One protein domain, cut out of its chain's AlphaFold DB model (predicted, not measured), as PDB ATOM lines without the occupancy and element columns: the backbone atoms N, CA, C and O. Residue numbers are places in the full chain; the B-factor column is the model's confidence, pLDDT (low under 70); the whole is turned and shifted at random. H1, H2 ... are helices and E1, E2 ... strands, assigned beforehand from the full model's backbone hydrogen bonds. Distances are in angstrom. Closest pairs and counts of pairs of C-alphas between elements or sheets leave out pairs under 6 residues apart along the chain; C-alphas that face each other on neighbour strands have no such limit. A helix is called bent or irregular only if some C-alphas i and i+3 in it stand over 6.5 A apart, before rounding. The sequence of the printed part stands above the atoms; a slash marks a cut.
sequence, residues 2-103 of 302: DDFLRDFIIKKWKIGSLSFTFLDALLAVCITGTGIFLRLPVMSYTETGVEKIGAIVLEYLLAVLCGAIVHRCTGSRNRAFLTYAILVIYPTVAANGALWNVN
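This is residues 2 to 103 of the 302 residues of an uncharacterized protein of Lachnoclostridium sp. An131 (UniProt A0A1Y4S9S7). The helical body has a helical hairpin of H3 and H4, with the long helix H2 packed on the last part of H4 and the short H5 packed on H2 and H3 near the end where H2 passes over to H3. At the other end of H2, the small strand hairpin of E1 and E2 leads from H1, and residues 2 to 7 stick out. The 102 printed residues, mostly helix by class, hold five named helices and two named strands in the order H1, E1, E2, H2, H3, H4, H5; the sheet, E1 - E2, is antiparallel. The whole is loose, with a radius of gyration of the C-alphas of 16.1 A and spans of 50 by 35 by 20 A.

Start with H1, residues 3 to 10, which touches H2, residues 22 to 43, at residues 22 to 23 of H2 alone; the closest C-alphas are those of Ile 9 and Phe 22, 5.4 A, at a steep tilt of 63 degrees. Between them look at the hairpin of E1, residues 12 to 15, and E2, residues 18 to 21: N 13 and O 20 are 2.8 A apart and N 15 and O 18 are 2.9 A apart, within hydrogen-bond range. H3, residues 50 to 74, and H4, residues 77 to 88, form a helical hairpin; they touch, closest at the C-alphas of Gly 67 and Ala 80, 4.1 A, at a shallow tilt of 24 degrees, opposite ways. H2 touches H4, the closest C-alphas being those of Gly 35 and Val 88, 5.3 A, at a shallow tilt of 17 degrees, the same way. H5, residues 91 to 99, touches H2, closest at the C-alphas of Met 43 and Ala 98, 4.7 A, at a steep tilt of 54 degrees. H5 also touches H3, closest at the C-alphas of Ile 56 and Gly 97, 5.6 A, at a shallow tilt of 25 degrees, opposite ways. H2 and H3 are near each other, and H1 and H3 are apart. Every O i to N i+4 pair is within hydrogen-bond range in H1, H3 and H4; in H2 it is 16 of 18 and in H5 4 of 5.

Find C-alpha 3 at (163.612, 197.283, 225.057); from there H1 runs 10.6 A. E1 is 9.8 A long and E2 10.3 A. H2 runs 31.3 A from C-alpha 22 at (177.369, 203.261, 223.768); it is only just irregular, with C-alphas 38 and 41 6.7 A apart. H3 is 35.9 A long, H4 16.8 A, and H5 10.1 A, ending at C-alpha 99 at (195.392, 229.115, 214.682).

The two C-alphas farthest apart are those of Asp 3 and Glu 47, 51.4 A. The printed part has no cut. The link from H2 to H3 is short and the other links are tight. Mean pLDDT of the printed part is 88.0, and residues 16 to 18 are under 70.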
ATOM      1  N   ASP A   2     161.584 201.157 222.913       75.69
ATOM      2  CA  ASP A   2     161.807 199.718 222.695       75.69
ATOM      3  C   ASP A   2     162.904 199.164 223.607       75.69
ATOM      4  O   ASP A   2     163.970 199.775 223.742       75.69
ATOM      5  N   ASP A   3     162.662 197.986 224.184       81.00
ATOM      6  CA  ASP A   3     163.612 197.283 225.057       81.00
ATOM      7  C   ASP A   3     164.966 197.069 224.364       81.00
ATOM      8  O   ASP A   3     166.017 197.204 224.988       81.00
ATOM      9  N   PHE A   4     164.958 196.899 223.038       81.31
ATOM     10  CA  PHE A   4     166.158 196.829 222.206       81.31
ATOM     11  C   PHE A   4     167.065 198.067 222.327       81.31
ATOM     12  O   PHE A   4     168.278 197.936 222.499       81.31
ATOM     13  N   LEU A   5     166.499 199.279 222.258       74.81
ATOM     14  CA  LEU A   5     167.277 200.518 222.378       74.81
ATOM     15  C   LEU A   5     167.819 200.684 223.796       74.81
ATOM     16  O   LEU A   5     168.947 201.142 223.983       74.81
ATOM     17  N   ARG A   6     167.035 200.286 224.800       77.00
ATOM     18  CA  ARG A   6     167.434 200.354 226.206       77.00
ATOM     19  C   ARG A   6     168.603 199.409 226.492       77.00
ATOM     20  O   ARG A   6     169.596 199.834 227.084       77.00
ATOM     21  N   ASP A   7     168.529 198.183 225.986       80.00
ATOM     22  CA  ASP A   7     169.593 197.188 226.103       80.00
ATOM     23  C   ASP A   7     170.846 197.600 225.333       80.00
ATOM     24  O   ASP A   7     171.958 197.455 225.842       80.00
ATOM     25  N   PHE A   8     170.692 198.186 224.145       79.00
ATOM     26  CA  PHE A   8     171.817 198.691 223.362       79.00
ATOM     27  C   PHE A   8     172.545 199.851 224.059       79.00
ATOM     28  O   PHE A   8     173.774 199.857 224.113       79.00
ATOM     29  N   ILE A   9     171.807 200.798 224.652       77.00
ATOM     30  CA  ILE A   9     172.379 201.946 225.376       77.00
ATOM     31  C   ILE A   9     173.138 201.496 226.635       77.00
ATOM     32  O   ILE A   9     174.203 202.039 226.943       77.00
ATOM     33  N   ILE A  10     172.611 200.508 227.367       78.19
ATOM     34  CA  ILE A  10     173.182 200.036 228.639       78.19
ATOM     35  C   ILE A  10     174.305 199.007 228.414       78.19
ATOM     36  O   ILE A  10     175.125 198.778 229.313       78.19
ATOM     37  N   LYS A  11     174.397 198.411 227.215       80.50
ATOM     38  CA  LYS A  11     175.411 197.408 226.873       80.50
ATOM     39  C   LYS A  11     176.817 197.944 227.138       80.50
ATOM     40  O   LYS A  11     177.276 198.912 226.537       80.50
ATOM     41  N   LYS A  12     177.520 197.272 228.052       80.31
ATOM     42  CA  LYS A  12     178.925 197.546 228.360       80.31
ATOM     43  C   LYS A  12     179.803 196.667 227.485       80.31
ATOM     44  O   LYS A  12     179.843 195.451 227.663       80.31
ATOM     45  N   TRP A  13     180.537 197.278 226.572       78.12
ATOM     46  CA  TRP A  13     181.610 196.613 225.845       78.12
ATOM     47  C   TRP A  13     182.885 196.649 226.682       78.12
ATOM     48  O   TRP A  13     183.182 197.666 227.302       78.12
ATOM     49  N   LYS A  14     183.635 195.546 226.733       73.81
ATOM     50  CA  LYS A  14     184.937 195.480 227.411       73.81
ATOM     51  C   LYS A  14     186.053 195.390 226.374       73.81
ATOM     52  O   LYS A  14     186.021 194.506 225.527       73.81
ATOM     53  N   ILE A  15     187.047 196.264 226.483       70.62
ATOM     54  CA  ILE A  15     188.322 196.184 225.762       70.62
ATOM     55  C   ILE A  15     189.425 196.239 226.823       70.62
ATOM     56  O   ILE A  15     189.676 197.279 227.435       70.62
ATOM     57  N   GLY A  16     190.064 195.097 227.080       68.44
ATOM     58  CA  GLY A  16     191.054 194.965 228.151       68.44
ATOM     59  C   GLY A  16     190.459 195.260 229.535       68.44
ATOM     60  O   GLY A  16     189.429 194.701 229.910       68.44
ATOM     61  N   SER A  17     191.101 196.150 230.299       57.69
ATOM     62  CA  SER A  17     190.620 196.603 231.615       57.69
ATOM     63  C   SER A  17     189.534 197.682 231.542       57.69
ATOM     64  O   SER A  17     188.956 198.048 232.567       57.69
ATOM     65  N   LEU A  18     189.250 198.207 230.349       62.31
ATOM     66  CA  LEU A  18     188.302 199.291 230.147       62.31
ATOM     67  C   LEU A  18     186.949 198.724 229.716       62.31
ATOM     68  O   LEU A  18     186.854 197.888 228.822       62.31
ATOM     69  N   SER A  19     185.886 199.196 230.363       70.50
ATOM     70  CA  SER A  19     184.521 199.018 229.867       70.50
ATOM     71  C   SER A  19     184.039 200.336 229.280       70.50
ATOM     72  O   SER A  19     184.398 201.386 229.812       70.50
ATOM     73  N   PHE A  20     183.231 200.301 228.227       77.56
ATOM     74  CA  PHE A  20     182.621 201.476 227.606       77.56
ATOM     75  C   PHE A  20     181.153 201.195 227.326       77.56
ATOM     76  O   PHE A  20     180.783 200.074 226.974       77.56
ATOM     77  N   THR A  21     180.319 202.209 227.513       84.00
ATOM     78  CA  THR A  21     178.923 202.183 227.072       84.00
ATOM     79  C   THR A  21     178.806 202.793 225.681       84.00
ATOM     80  O   THR A  21     179.702 203.516 225.236       84.00
ATOM     81  N   PHE A  22     177.684 202.553 225.008       83.38
ATOM     82  CA  PHE A  22     177.369 203.261 223.768       83.38
ATOM     83  C   PHE A  22     177.415 204.789 223.956       83.38
ATOM     84  O   PHE A  22     177.967 205.493 223.115       83.38
ATOM     85  N   LEU A  23     176.915 205.295 225.091       83.06
ATOM     86  CA  LEU A  23     176.932 206.726 225.407       83.06
ATOM     87  C   LEU A  23     178.362 207.278 225.525       83.06
ATOM     88  O   LEU A  23     178.636 208.357 225.007       83.06
ATOM     89  N   ASP A  24     179.279 206.532 226.155       83.50
ATOM     90  CA  ASP A  24     180.693 206.921 226.260       83.50
ATOM     91  C   ASP A  24     181.332 207.047 224.859       83.50
ATOM     92  O   ASP A  24     182.078 207.990 224.594       83.50
ATOM     93  N   ALA A  25     181.013 206.121 223.946       84.25
ATOM     94  CA  ALA A  25     181.512 206.138 222.571       84.25
ATOM     95  C   ALA A  25     180.908 207.284 221.745       84.25
ATOM     96  O   ALA A  25     181.639 207.998 221.058       84.25
ATOM     97  N   LEU A  26     179.594 207.501 221.848       87.94
ATOM     98  CA  LEU A  26     178.911 208.612 221.188       87.94
ATOM     99  C   LEU A  26     179.489 209.953 221.648       87.94
ATOM    100  O   LEU A  26     179.826 210.798 220.825       87.94
ATOM    101  N   LEU A  27     179.674 210.119 222.959       89.19
ATOM    102  CA  LEU A  27     180.261 211.322 223.537       89.19
ATOM    103  C   LEU A  27     181.698 211.538 223.038       89.19
ATOM    104  O   LEU A  27     182.057 212.665 222.705       89.19
ATOM    105  N   ALA A  28     182.500 210.474 222.916       88.62
ATOM    106  CA  ALA A  28     183.851 210.550 222.357       88.62
ATOM    107  C   ALA A  28     183.838 211.077 220.915       88.62
ATOM    108  O   ALA A  28     184.593 211.994 220.588       88.62
ATOM    109  N   VAL A  29     182.954 210.535 220.070       92.50
ATOM    110  CA  VAL A  29     182.796 210.959 218.671       92.50
ATOM    111  C   VAL A  29     182.339 212.414 218.596       92.50
ATOM    112  O   VAL A  29     182.943 213.199 217.866       92.50
ATOM    113  N   CYS A  30     181.335 212.801 219.388       93.94
ATOM    114  CA  CYS A  30     180.842 214.175 219.430       93.94
ATOM    115  C   CYS A  30     181.942 215.156 219.837       93.94
ATOM    116  O   CYS A  30     182.159 216.134 219.133       93.94
ATOM    117  N   ILE A  31     182.684 214.880 220.916       94.44
ATOM    118  CA  ILE A  31     183.753 215.774 221.381       94.44
ATOM    119  C   ILE A  31     184.898 215.850 220.368       94.44
ATOM    120  O   ILE A  31     185.413 216.937 220.109       94.44
ATOM    121  N   THR A  32     185.270 214.721 219.757       94.19
ATOM    122  CA  THR A  32     186.275 214.695 218.683       94.19
ATOM    123  C   THR A  32     185.842 215.600 217.535       94.19
ATOM    124  O   THR A  32     186.610 216.466 217.114       94.19
ATOM    125  N   GLY A  33     184.593 215.442 217.083       93.31
ATOM    126  CA  GLY A  33     183.979 216.265 216.046       93.31
ATOM    127  C   GLY A  33     183.966 217.744 216.421       93.31
ATOM    128  O   GLY A  33     184.434 218.568 215.644       93.31
ATOM    129  N   THR A  34     183.525 218.095 217.634       94.25
ATOM    130  CA  THR A  34     183.565 219.476 218.139       94.25
ATOM    131  C   THR A  34     184.982 220.043 218.114       94.25
ATOM    132  O   THR A  34     185.178 221.157 217.642       94.25
ATOM    133  N   GLY A  35     185.987 219.281 218.549       93.00
ATOM    134  CA  GLY A  35     187.387 219.704 218.484       93.00
ATOM    135  C   GLY A  35     187.873 219.987 217.060       93.00
ATOM    136  O   GLY A  35     188.655 220.919 216.865       93.00
ATOM    137  N   ILE A  36     187.396 219.221 216.071       93.38
ATOM    138  CA  ILE A  36     187.702 219.445 214.651       93.38
ATOM    139  C   ILE A  36     187.015 220.731 214.186       93.38
ATOM    140  O   ILE A  36     187.669 221.616 213.640       93.38
ATOM    141  N   PHE A  37     185.717 220.879 214.463       92.62
ATOM    142  CA  PHE A  37     184.942 222.064 214.085       92.62
ATOM    143  C   PHE A  37     185.431 223.356 214.748       92.62
ATOM    144  O   PHE A  37     185.269 224.418 214.161       92.62
ATOM    145  N   LEU A  38     186.074 223.289 215.918       91.75
ATOM    146  CA  LEU A  38     186.737 224.445 216.535       91.75
ATOM    147  C   LEU A  38     188.012 224.868 215.791       91.75
ATOM    148  O   LEU A  38     188.360 226.044 215.796       91.75
ATOM    149  N   ARG A  39     188.716 223.923 215.159       92.62
ATOM    150  CA  ARG A  39     189.992 224.173 214.471       92.62
ATOM    151  C   ARG A  39     189.806 224.581 213.014       92.62
ATOM    152  O   ARG A  39     190.545 225.434 212.540       92.62
ATOM    153  N   LEU A  40     188.818 224.018 212.312       90.50
ATOM    154  CA  LEU A  40     188.584 224.288 210.885       90.50
ATOM    155  C   LEU A  40     188.483 225.789 210.530       90.50
ATOM    156  O   LEU A  40     189.149 226.189 209.578       90.50
ATOM    157  N   PRO A  41     187.743 226.639 211.276       89.31
ATOM    158  CA  PRO A  41     187.591 228.055 210.928       89.31
ATOM    159  C   PRO A  41     188.880 228.865 211.084       89.31
ATOM    160  O   PRO A  41     189.059 229.873 210.408       89.31
ATOM    161  N   VAL A  42     189.763 228.439 211.989       87.38
ATOM    162  CA  VAL A  42     191.021 229.135 212.295       87.38
ATOM    163  C   VAL A  42     192.218 228.542 211.555       87.38
ATOM    164  O   VAL A  42     193.275 229.158 211.494       87.38
ATOM    165  N   MET A  43     192.061 227.361 210.949       87.44
ATOM    166  CA  MET A  43     193.152 226.647 210.287       87.44
ATOM    167  C   MET A  43     193.718 227.407 209.083       87.44
ATOM    168  O   MET A  43     194.904 227.284 208.800       87.44
ATOM    169  N   SER A  44     192.913 228.221 208.404       85.94
ATOM    170  CA  SER A  44     193.346 229.015 207.249       85.94
ATOM    171  C   SER A  44     194.070 230.317 207.609       85.94
ATOM    172  O   SER A  44     194.550 230.995 206.708       85.94
ATOM    173  N   TYR A  45     194.179 230.677 208.896       84.12
ATOM    174  CA  TYR A  45     194.825 231.929 209.327       84.12
ATOM    175  C   TYR A  45     196.345 231.922 209.114       84.12
ATOM    176  O   TYR A  45     196.966 232.975 209.022       84.12
ATOM    177  N   THR A  46     196.949 230.737 209.044       84.56
ATOM    178  CA  THR A  46     198.371 230.529 208.749       84.56
ATOM    179  C   THR A  46     198.518 229.394 207.741       84.56
ATOM    180  O   THR A  46     197.609 228.567 207.604       84.56
ATOM    181  N   GLU A  47     199.652 229.340 207.035       85.50
ATOM    182  CA  GLU A  47     199.895 228.344 205.987       85.50
ATOM    183  C   GLU A  47     199.614 226.915 206.472       85.50
ATOM    184  O   GLU A  47     200.119 226.454 207.499       85.50
ATOM    185  N   THR A  48     198.765 226.204 205.728       85.75
ATOM    186  CA  THR A  48     198.384 224.830 206.062       85.75
ATOM    187  C   THR A  48     199.325 223.858 205.364       85.75
ATOM    188  O   THR A  48     199.083 223.433 204.238       85.75
ATOM    189  N   GLY A  49     200.418 223.521 206.048       87.56
ATOM    190  CA  GLY A  49     201.379 222.507 205.616       87.56
ATOM    191  C   GLY A  49     201.187 221.147 206.294       87.56
ATOM    192  O   GLY A  49     200.394 220.987 207.225       87.56
ATOM    193  N   VAL A  50     201.986 220.166 205.863       88.75
ATOM    194  CA  VAL A  50     202.025 218.813 206.455       88.75
ATOM    195  C   VAL A  50     202.378 218.866 207.944       88.75
ATOM    196  O   VAL A  50     201.809 218.117 208.736       88.75
ATOM    197  N   GLU A  51     203.258 219.787 208.344       87.81
ATOM    198  CA  GLU A  51     203.627 219.988 209.750       87.81
ATOM    199  C   GLU A  51     202.435 220.420 210.606       87.81
ATOM    200  O   GLU A  51     202.208 219.865 211.677       87.81
ATOM    201  N   LYS A  52     201.615 221.351 210.111       91.19
ATOM    202  CA  LYS A  52     200.435 221.846 210.829       91.19
ATOM    203  C   LYS A  52     199.403 220.745 211.048       91.19
ATOM    204  O   LYS A  52     198.904 220.551 212.155       91.19
ATOM    205  N   ILE A  53     199.106 219.988 209.992       91.62
ATOM    206  CA  ILE A  53     198.174 218.855 210.061       91.62
ATOM    207  C   ILE A  53     198.727 217.785 211.009       91.62
ATOM    208  O   ILE A  53     197.999 217.279 211.863       91.62
ATOM    209  N   GLY A  54     200.025 217.481 210.905       92.00
ATOM    210  CA  GLY A  54     200.714 216.560 211.803       92.00
ATOM    211  C   GLY A  54     200.636 216.996 213.267       92.00
ATOM    212  O   GLY A  54     200.329 216.176 214.129       92.00
ATOM    213  N   ALA A  55     200.838 218.283 213.553       92.75
ATOM    214  CA  ALA A  55     200.709 218.845 214.890       92.75
ATOM    215  C   ALA A  55     199.284 218.698 215.439       92.75
ATOM    216  O   ALA A  55     199.117 218.207 216.554       92.75
ATOM    217  N   ILE A  56     198.254 219.013 214.646       93.50
ATOM    218  CA  ILE A  56     196.853 218.825 215.055       93.50
ATOM    219  C   ILE A  56     196.592 217.355 215.399       93.50
ATOM    220  O   ILE A  56     196.052 217.066 216.461       93.50
ATOM    221  N   VAL A  57     197.024 216.402 214.565       94.69
ATOM    222  CA  VAL A  57     196.879 214.965 214.865       94.69
ATOM    223  C   VAL A  57     197.605 214.590 216.164       94.69
ATOM    224  O   VAL A  57     197.049 213.873 217.001       94.69
ATOM    225  N   LEU A  58     198.820 215.105 216.375       95.88
ATOM    226  CA  LEU A  58     199.573 214.895 217.612       95.88
ATOM    227  C   LEU A  58     198.872 215.486 218.844       95.88
ATOM    228  O   LEU A  58     198.997 214.903 219.917       95.88
ATOM    229  N   GLU A  59     198.111 216.579 218.732       95.56
ATOM    230  CA  GLU A  59     197.325 217.130 219.852       95.56
ATOM    231  C   GLU A  59     196.251 216.144 220.322       95.56
ATOM    232  O   GLU A  59     196.070 215.949 221.526       95.56
ATOM    233  N   TYR A  60     195.577 215.455 219.394       96.00
ATOM    234  CA  TYR A  60     194.613 214.408 219.744       96.00
ATOM    235  C   TYR A  60     195.301 213.209 220.401       96.00
ATOM    236  O   TYR A  60     194.809 212.690 221.406       96.00
ATOM    237  N   LEU A  61     196.456 212.785 219.882       97.12
ATOM    238  CA  LEU A  61     197.243 211.711 220.495       97.12
ATOM    239  C   LEU A  61     197.743 212.099 221.891       97.12
ATOM    240  O   LEU A  61     197.699 211.283 222.815       97.12
ATOM    241  N   LEU A  62     198.146 213.355 222.076       97.75
ATOM    242  CA  LEU A  62     198.520 213.910 223.369       97.75
ATOM    243  C   LEU A  62     197.332 213.920 224.341       97.75
ATOM    244  O   LEU A  62     197.501 213.541 225.499       97.75
ATOM    245  N   ALA A  63     196.128 214.274 223.887       97.44
ATOM    246  CA  ALA A  63     194.919 214.217 224.709       97.44
ATOM    247  C   ALA A  63     194.608 212.784 225.176       97.44
ATOM    248  O   ALA A  63     194.278 212.568 226.346       97.44
ATOM    249  N   VAL A  64     194.774 211.787 224.298       96.69
ATOM    250  CA  VAL A  64     194.623 210.361 224.647       96.69
ATOM    251  C   VAL A  64     195.680 209.930 225.668       96.69
ATOM    252  O   VAL A  64     195.345 209.309 226.680       96.69
ATOM    253  N   LEU A  65     196.947 210.295 225.448       97.81
ATOM    254  CA  LEU A  65     198.050 210.018 226.372       97.81
ATOM    255  C   LEU A  65     197.793 210.626 227.759       97.81
ATOM    256  O   LEU A  65     197.955 209.952 228.775       97.81
ATOM    257  N   CYS A  66     197.340 211.875 227.805       97.75
ATOM    258  CA  CYS A  66     196.965 212.579 229.027       97.75
ATOM    259  C   CYS A  66     195.817 211.882 229.766       97.75
ATOM    260  O   CYS A  66     195.897 211.682 230.979       97.75
ATOM    261  N   GLY A  67     194.791 211.426 229.042       96.62
ATOM    262  CA  GLY A  67     193.734 210.585 229.607       96.62
ATOM    263  C   GLY A  67     194.284 209.296 230.225       96.62
ATOM    264  O   GLY A  67     193.914 208.940 231.345       96.62
ATOM    265  N   ALA A  68     195.227 208.625 229.558       95.62
ATOM    266  CA  ALA A  68     195.874 207.418 230.080       95.62
ATOM    267  C   ALA A  68     196.718 207.690 231.341       95.62
ATOM    268  O   ALA A  68     196.680 206.895 232.286       95.62
ATOM    269  N   ILE A  69     197.435 208.819 231.391       96.38
ATOM    270  CA  ILE A  69     198.161 209.279 232.585       96.38
ATOM    271  C   ILE A  69     197.180 209.478 233.746       96.38
ATOM    272  O   ILE A  69     197.371 208.905 234.818       96.38
ATOM    273  N   VAL A  70     196.088 210.218 233.529       95.94
ATOM    274  CA  VAL A  70     195.073 210.470 234.566       95.94
ATOM    275  C   VAL A  70     194.411 209.181 235.032       95.94
ATOM    276  O   VAL A  70     194.203 209.009 236.236       95.94
ATOM    277  N   HIS A  71     194.109 208.249 234.125       93.81
ATOM    278  CA  HIS A  71     193.560 206.950 234.504       93.81
ATOM    279  C   HIS A  71     194.504 206.203 235.446       93.81
ATOM    280  O   HIS A  71     194.067 205.683 236.469       93.81
ATOM    281  N   ARG A  72     195.806 206.201 235.143       91.19
ATOM    282  CA  ARG A  72     196.819 205.527 235.959       91.19
ATOM    283  C   ARG A  72     196.994 206.188 237.321       91.19
ATOM    284  O   ARG A  72     197.083 205.485 238.320       91.19
ATOM    285  N   CYS A  73     197.008 207.518 237.370       90.56
ATOM    286  CA  CYS A  73     197.157 208.240 238.626       90.56
ATOM    287  C   CYS A  73     195.896 208.162 239.491       90.56
ATOM    288  O   CYS A  73     196.003 208.180 240.706       90.56
ATOM    289  N   THR A  74     194.690 208.102 238.921       91.75
ATOM    290  CA  THR A  74     193.434 208.236 239.693       91.75
ATOM    291  C   THR A  74     192.609 206.957 239.798       91.75
ATOM    292  O   THR A  74     191.653 206.927 240.569       91.75
ATOM    293  N   GLY A  75     192.894 205.942 238.980       89.56
ATOM    294  CA  GLY A  75     192.041 204.766 238.777       89.56
ATOM    295  C   GLY A  75     190.690 205.078 238.117       89.56
ATOM    296  O   GLY A  75     189.920 204.171 237.806       89.56
ATOM    297  N   SER A  76     190.366 206.354 237.877       90.62
ATOM    298  CA  SER A  76     189.039 206.771 237.444       90.62
ATOM    299  C   SER A  76     188.957 206.873 235.927       90.62
ATOM    300  O   SER A  76     189.619 207.699 235.298       90.62
ATOM    301  N   ARG A  77     188.079 206.061 235.334       87.75
ATOM    302  CA  ARG A  77     187.740 206.129 233.906       87.75
ATOM    303  C   ARG A  77     187.123 207.478 233.532       87.75
ATOM    304  O   ARG A  77     187.500 208.067 232.529       87.75
ATOM    305  N   ASN A  78     186.211 207.985 234.362       90.06
ATOM    306  CA  ASN A  78     185.502 209.231 234.072       90.06
ATOM    307  C   ASN A  78     186.462 210.424 234.053       90.06
ATOM    308  O   ASN A  78     186.351 211.269 233.174       90.06
ATOM    309  N   ARG A  79     187.446 210.469 234.965       93.50
ATOM    310  CA  ARG A  79     188.470 211.526 234.953       93.50
ATOM    311  C   ARG A  79     189.371 211.431 233.722       93.50
ATOM    312  O   ARG A  79     189.686 212.452 233.127       93.50
ATOM    313  N   ALA A  80     189.737 210.219 233.308       94.38
ATOM    314  CA  ALA A  80     190.523 209.998 232.095       94.38
ATOM    315  C   ALA A  80     189.793 210.484 230.835       94.38
ATOM    316  O   ALA A  80     190.349 211.253 230.053       94.38
ATOM    317  N   PHE A  81     188.527 210.091 230.682       93.69
ATOM    318  CA  PHE A  81     187.695 210.529 229.567       93.69
ATOM    319  C   PHE A  81     187.451 212.043 229.595       93.69
ATOM    320  O   PHE A  81     187.577 212.705 228.571       93.69
ATOM    321  N   LEU A  82     187.183 212.614 230.773       94.44
ATOM    322  CA  LEU A  82     187.023 214.057 230.940       94.44
ATOM    323  C   LEU A  82     188.307 214.825 230.591       94.44
ATOM    324  O   LEU A  82     188.235 215.897 230.004       94.44
ATOM    325  N   THR A  83     189.482 214.276 230.911       96.56
ATOM    326  CA  THR A  83     190.776 214.874 230.543       96.56
ATOM    327  C   THR A  83     190.926 214.953 229.032       96.56
ATOM    328  O   THR A  83     191.241 216.016 228.506       96.56
ATOM    329  N   TYR A  84     190.646 213.848 228.336       96.56
ATOM    330  CA  TYR A  84     190.615 213.824 226.878       96.56
ATOM    331  C   TYR A  84     189.629 214.867 226.336       96.56
ATOM    332  O   TYR A  84     190.000 215.693 225.505       96.56
ATOM    333  N   ALA A  85     188.403 214.868 226.865       95.25
ATOM    334  CA  ALA A  85     187.339 215.751 226.424       95.25
ATOM    335  C   ALA A  85     187.735 217.228 226.509       95.25
ATOM    336  O   ALA A  85     187.597 217.962 225.534       95.25
ATOM    337  N   ILE A  86     188.260 217.638 227.666       95.94
ATOM    338  CA  ILE A  86     188.676 219.016 227.925       95.94
ATOM    339  C   ILE A  86     189.847 219.407 227.023       95.94
ATOM    340  O   ILE A  86     189.797 220.483 226.441       95.94
ATOM    341  N   LEU A  87     190.866 218.552 226.861       96.56
ATOM    342  CA  LEU A  87     192.041 218.867 226.036       96.56
ATOM    343  C   LEU A  87     191.698 219.053 224.557       96.56
ATOM    344  O   LEU A  87     192.239 219.947 223.910       96.56
ATOM    345  N   VAL A  88     190.776 218.247 224.026       95.06
ATOM    346  CA  VAL A  88     190.355 218.332 222.620       95.06
ATOM    347  C   VAL A  88     189.710 219.683 222.297       95.06
ATOM    348  O   VAL A  88     189.939 220.218 221.210       95.06
ATOM    349  N   ILE A  89     188.954 220.258 223.235       94.19
ATOM    350  CA  ILE A  89     188.285 221.561 223.073       94.19
ATOM    351  C   ILE A  89     189.021 222.711 223.774       94.19
ATOM    352  O   ILE A  89     188.500 223.822 223.848       94.19
ATOM    353  N   TYR A  90     190.214 222.459 224.317       93.19
ATOM    354  CA  TYR A  90     190.939 223.437 225.116       93.19
ATOM    355  C   TYR A  90     191.403 224.598 224.226       93.19
ATOM    356  O   TYR A  90     192.132 224.350 223.258       93.19
ATOM    357  N   PRO A  91     191.031 225.859 224.523       91.00
ATOM    358  CA  PRO A  91     191.269 226.975 223.609       91.00
ATOM    359  C   PRO A  91     192.739 227.163 223.234       91.00
ATOM    360  O   PRO A  91     193.050 227.354 222.064       91.00
ATOM    361  N   THR A  92     193.655 227.063 224.199       90.56
ATOM    362  CA  THR A  92     195.092 227.262 223.950       90.56
ATOM    363  C   THR A  92     195.727 226.086 223.215       90.56
ATOM    364  O   THR A  92     196.680 226.294 222.470       90.56
ATOM    365  N   VAL A  93     195.169 224.873 223.342       91.81
ATOM    366  CA  VAL A  93     195.577 223.709 222.535       91.81
ATOM    367  C   VAL A  93     195.140 223.902 221.094       91.81
ATOM    368  O   VAL A  93     195.975 223.862 220.202       91.81
ATOM    369  N   ALA A  94     193.864 224.213 220.859       90.44
ATOM    370  CA  ALA A  94     193.374 224.480 219.510       90.44
ATOM    371  C   ALA A  94     194.102 225.668 218.851       90.44
ATOM    372  O   ALA A  94     194.416 225.615 217.662       90.44
ATOM    373  N   ALA A  95     194.411 226.719 219.616       88.38
ATOM    374  CA  ALA A  95     195.134 227.880 219.113       88.38
ATOM    375  C   ALA A  95     196.601 227.572 218.754       88.38
ATOM    376  O   ALA A  95     197.120 228.147 217.798       88.38
ATOM    377  N   ASN A  96     197.270 226.666 219.478       89.94
ATOM    378  CA  ASN A  96     198.688 226.379 219.262       89.94
ATOM    379  C   ASN A  96     198.966 225.781 217.874       89.94
ATOM    380  O   ASN A  96     199.793 226.317 217.131       89.94
ATOM    381  N   GLY A  97     198.269 224.697 217.521       84.94
ATOM    382  CA  GLY A  97     198.393 224.063 216.212       84.94
ATOM    383  C   GLY A  97     197.575 224.771 215.136       84.94
ATOM    384  O   GLY A  97     198.121 225.217 214.129       84.94
ATOM    385  N   ALA A  98     196.258 224.901 215.325       85.62
ATOM    386  CA  ALA A  98     195.365 225.294 214.234       85.62
ATOM    387  C   ALA A  98     195.390 226.794 213.919       85.62
ATOM    388  O   ALA A  98     195.430 227.154 212.747       85.62
ATOM    389  N   LEU A  99     195.391 227.669 214.925       83.19
ATOM    390  CA  LEU A  99     195.392 229.115 214.682       83.19
ATOM    391  C   LEU A  99     196.792 229.601 214.287       83.19
ATOM    392  O   LEU A  99     196.967 230.211 213.232       83.19
ATOM    393  N   TRP A 100     197.801 229.292 215.104       80.94
ATOM    394  CA  TRP A 100     199.098 229.968 215.018       80.94
ATOM    395  C   TRP A 100     200.229 229.141 214.389       80.94
ATOM    396  O   TRP A 100     201.280 229.693 214.088       80.94
ATOM    397  N   ASN A 101     200.027 227.836 214.156       84.19
ATOM    398  CA  ASN A 101     201.031 226.939 213.559       84.19
ATOM    399  C   ASN A 101     202.390 226.949 214.299       84.19
ATOM    400  O   ASN A 101     203.451 226.749 213.712       84.19
ATOM    401  N   VAL A 102     202.361 227.172 215.616       81.69
ATOM    402  CA  VAL A 102     203.554 227.154 216.480       81.69
ATOM    403  C   VAL A 102     204.080 225.724 216.635       81.69
ATOM    404  O   VAL A 102     205.287 225.485 216.754       81.69
ATOM    405  N   ASN A 103     203.152 224.764 216.650       82.88
ATOM    406  CA  ASN A 103     203.415 223.332 216.729       82.88
ATOM    407  C   ASN A 103     204.266 222.937 217.952       82.88
ATOM    408  O   ASN A 103     205.138 222.066 217.883       82.88
TER     409      ASN A 103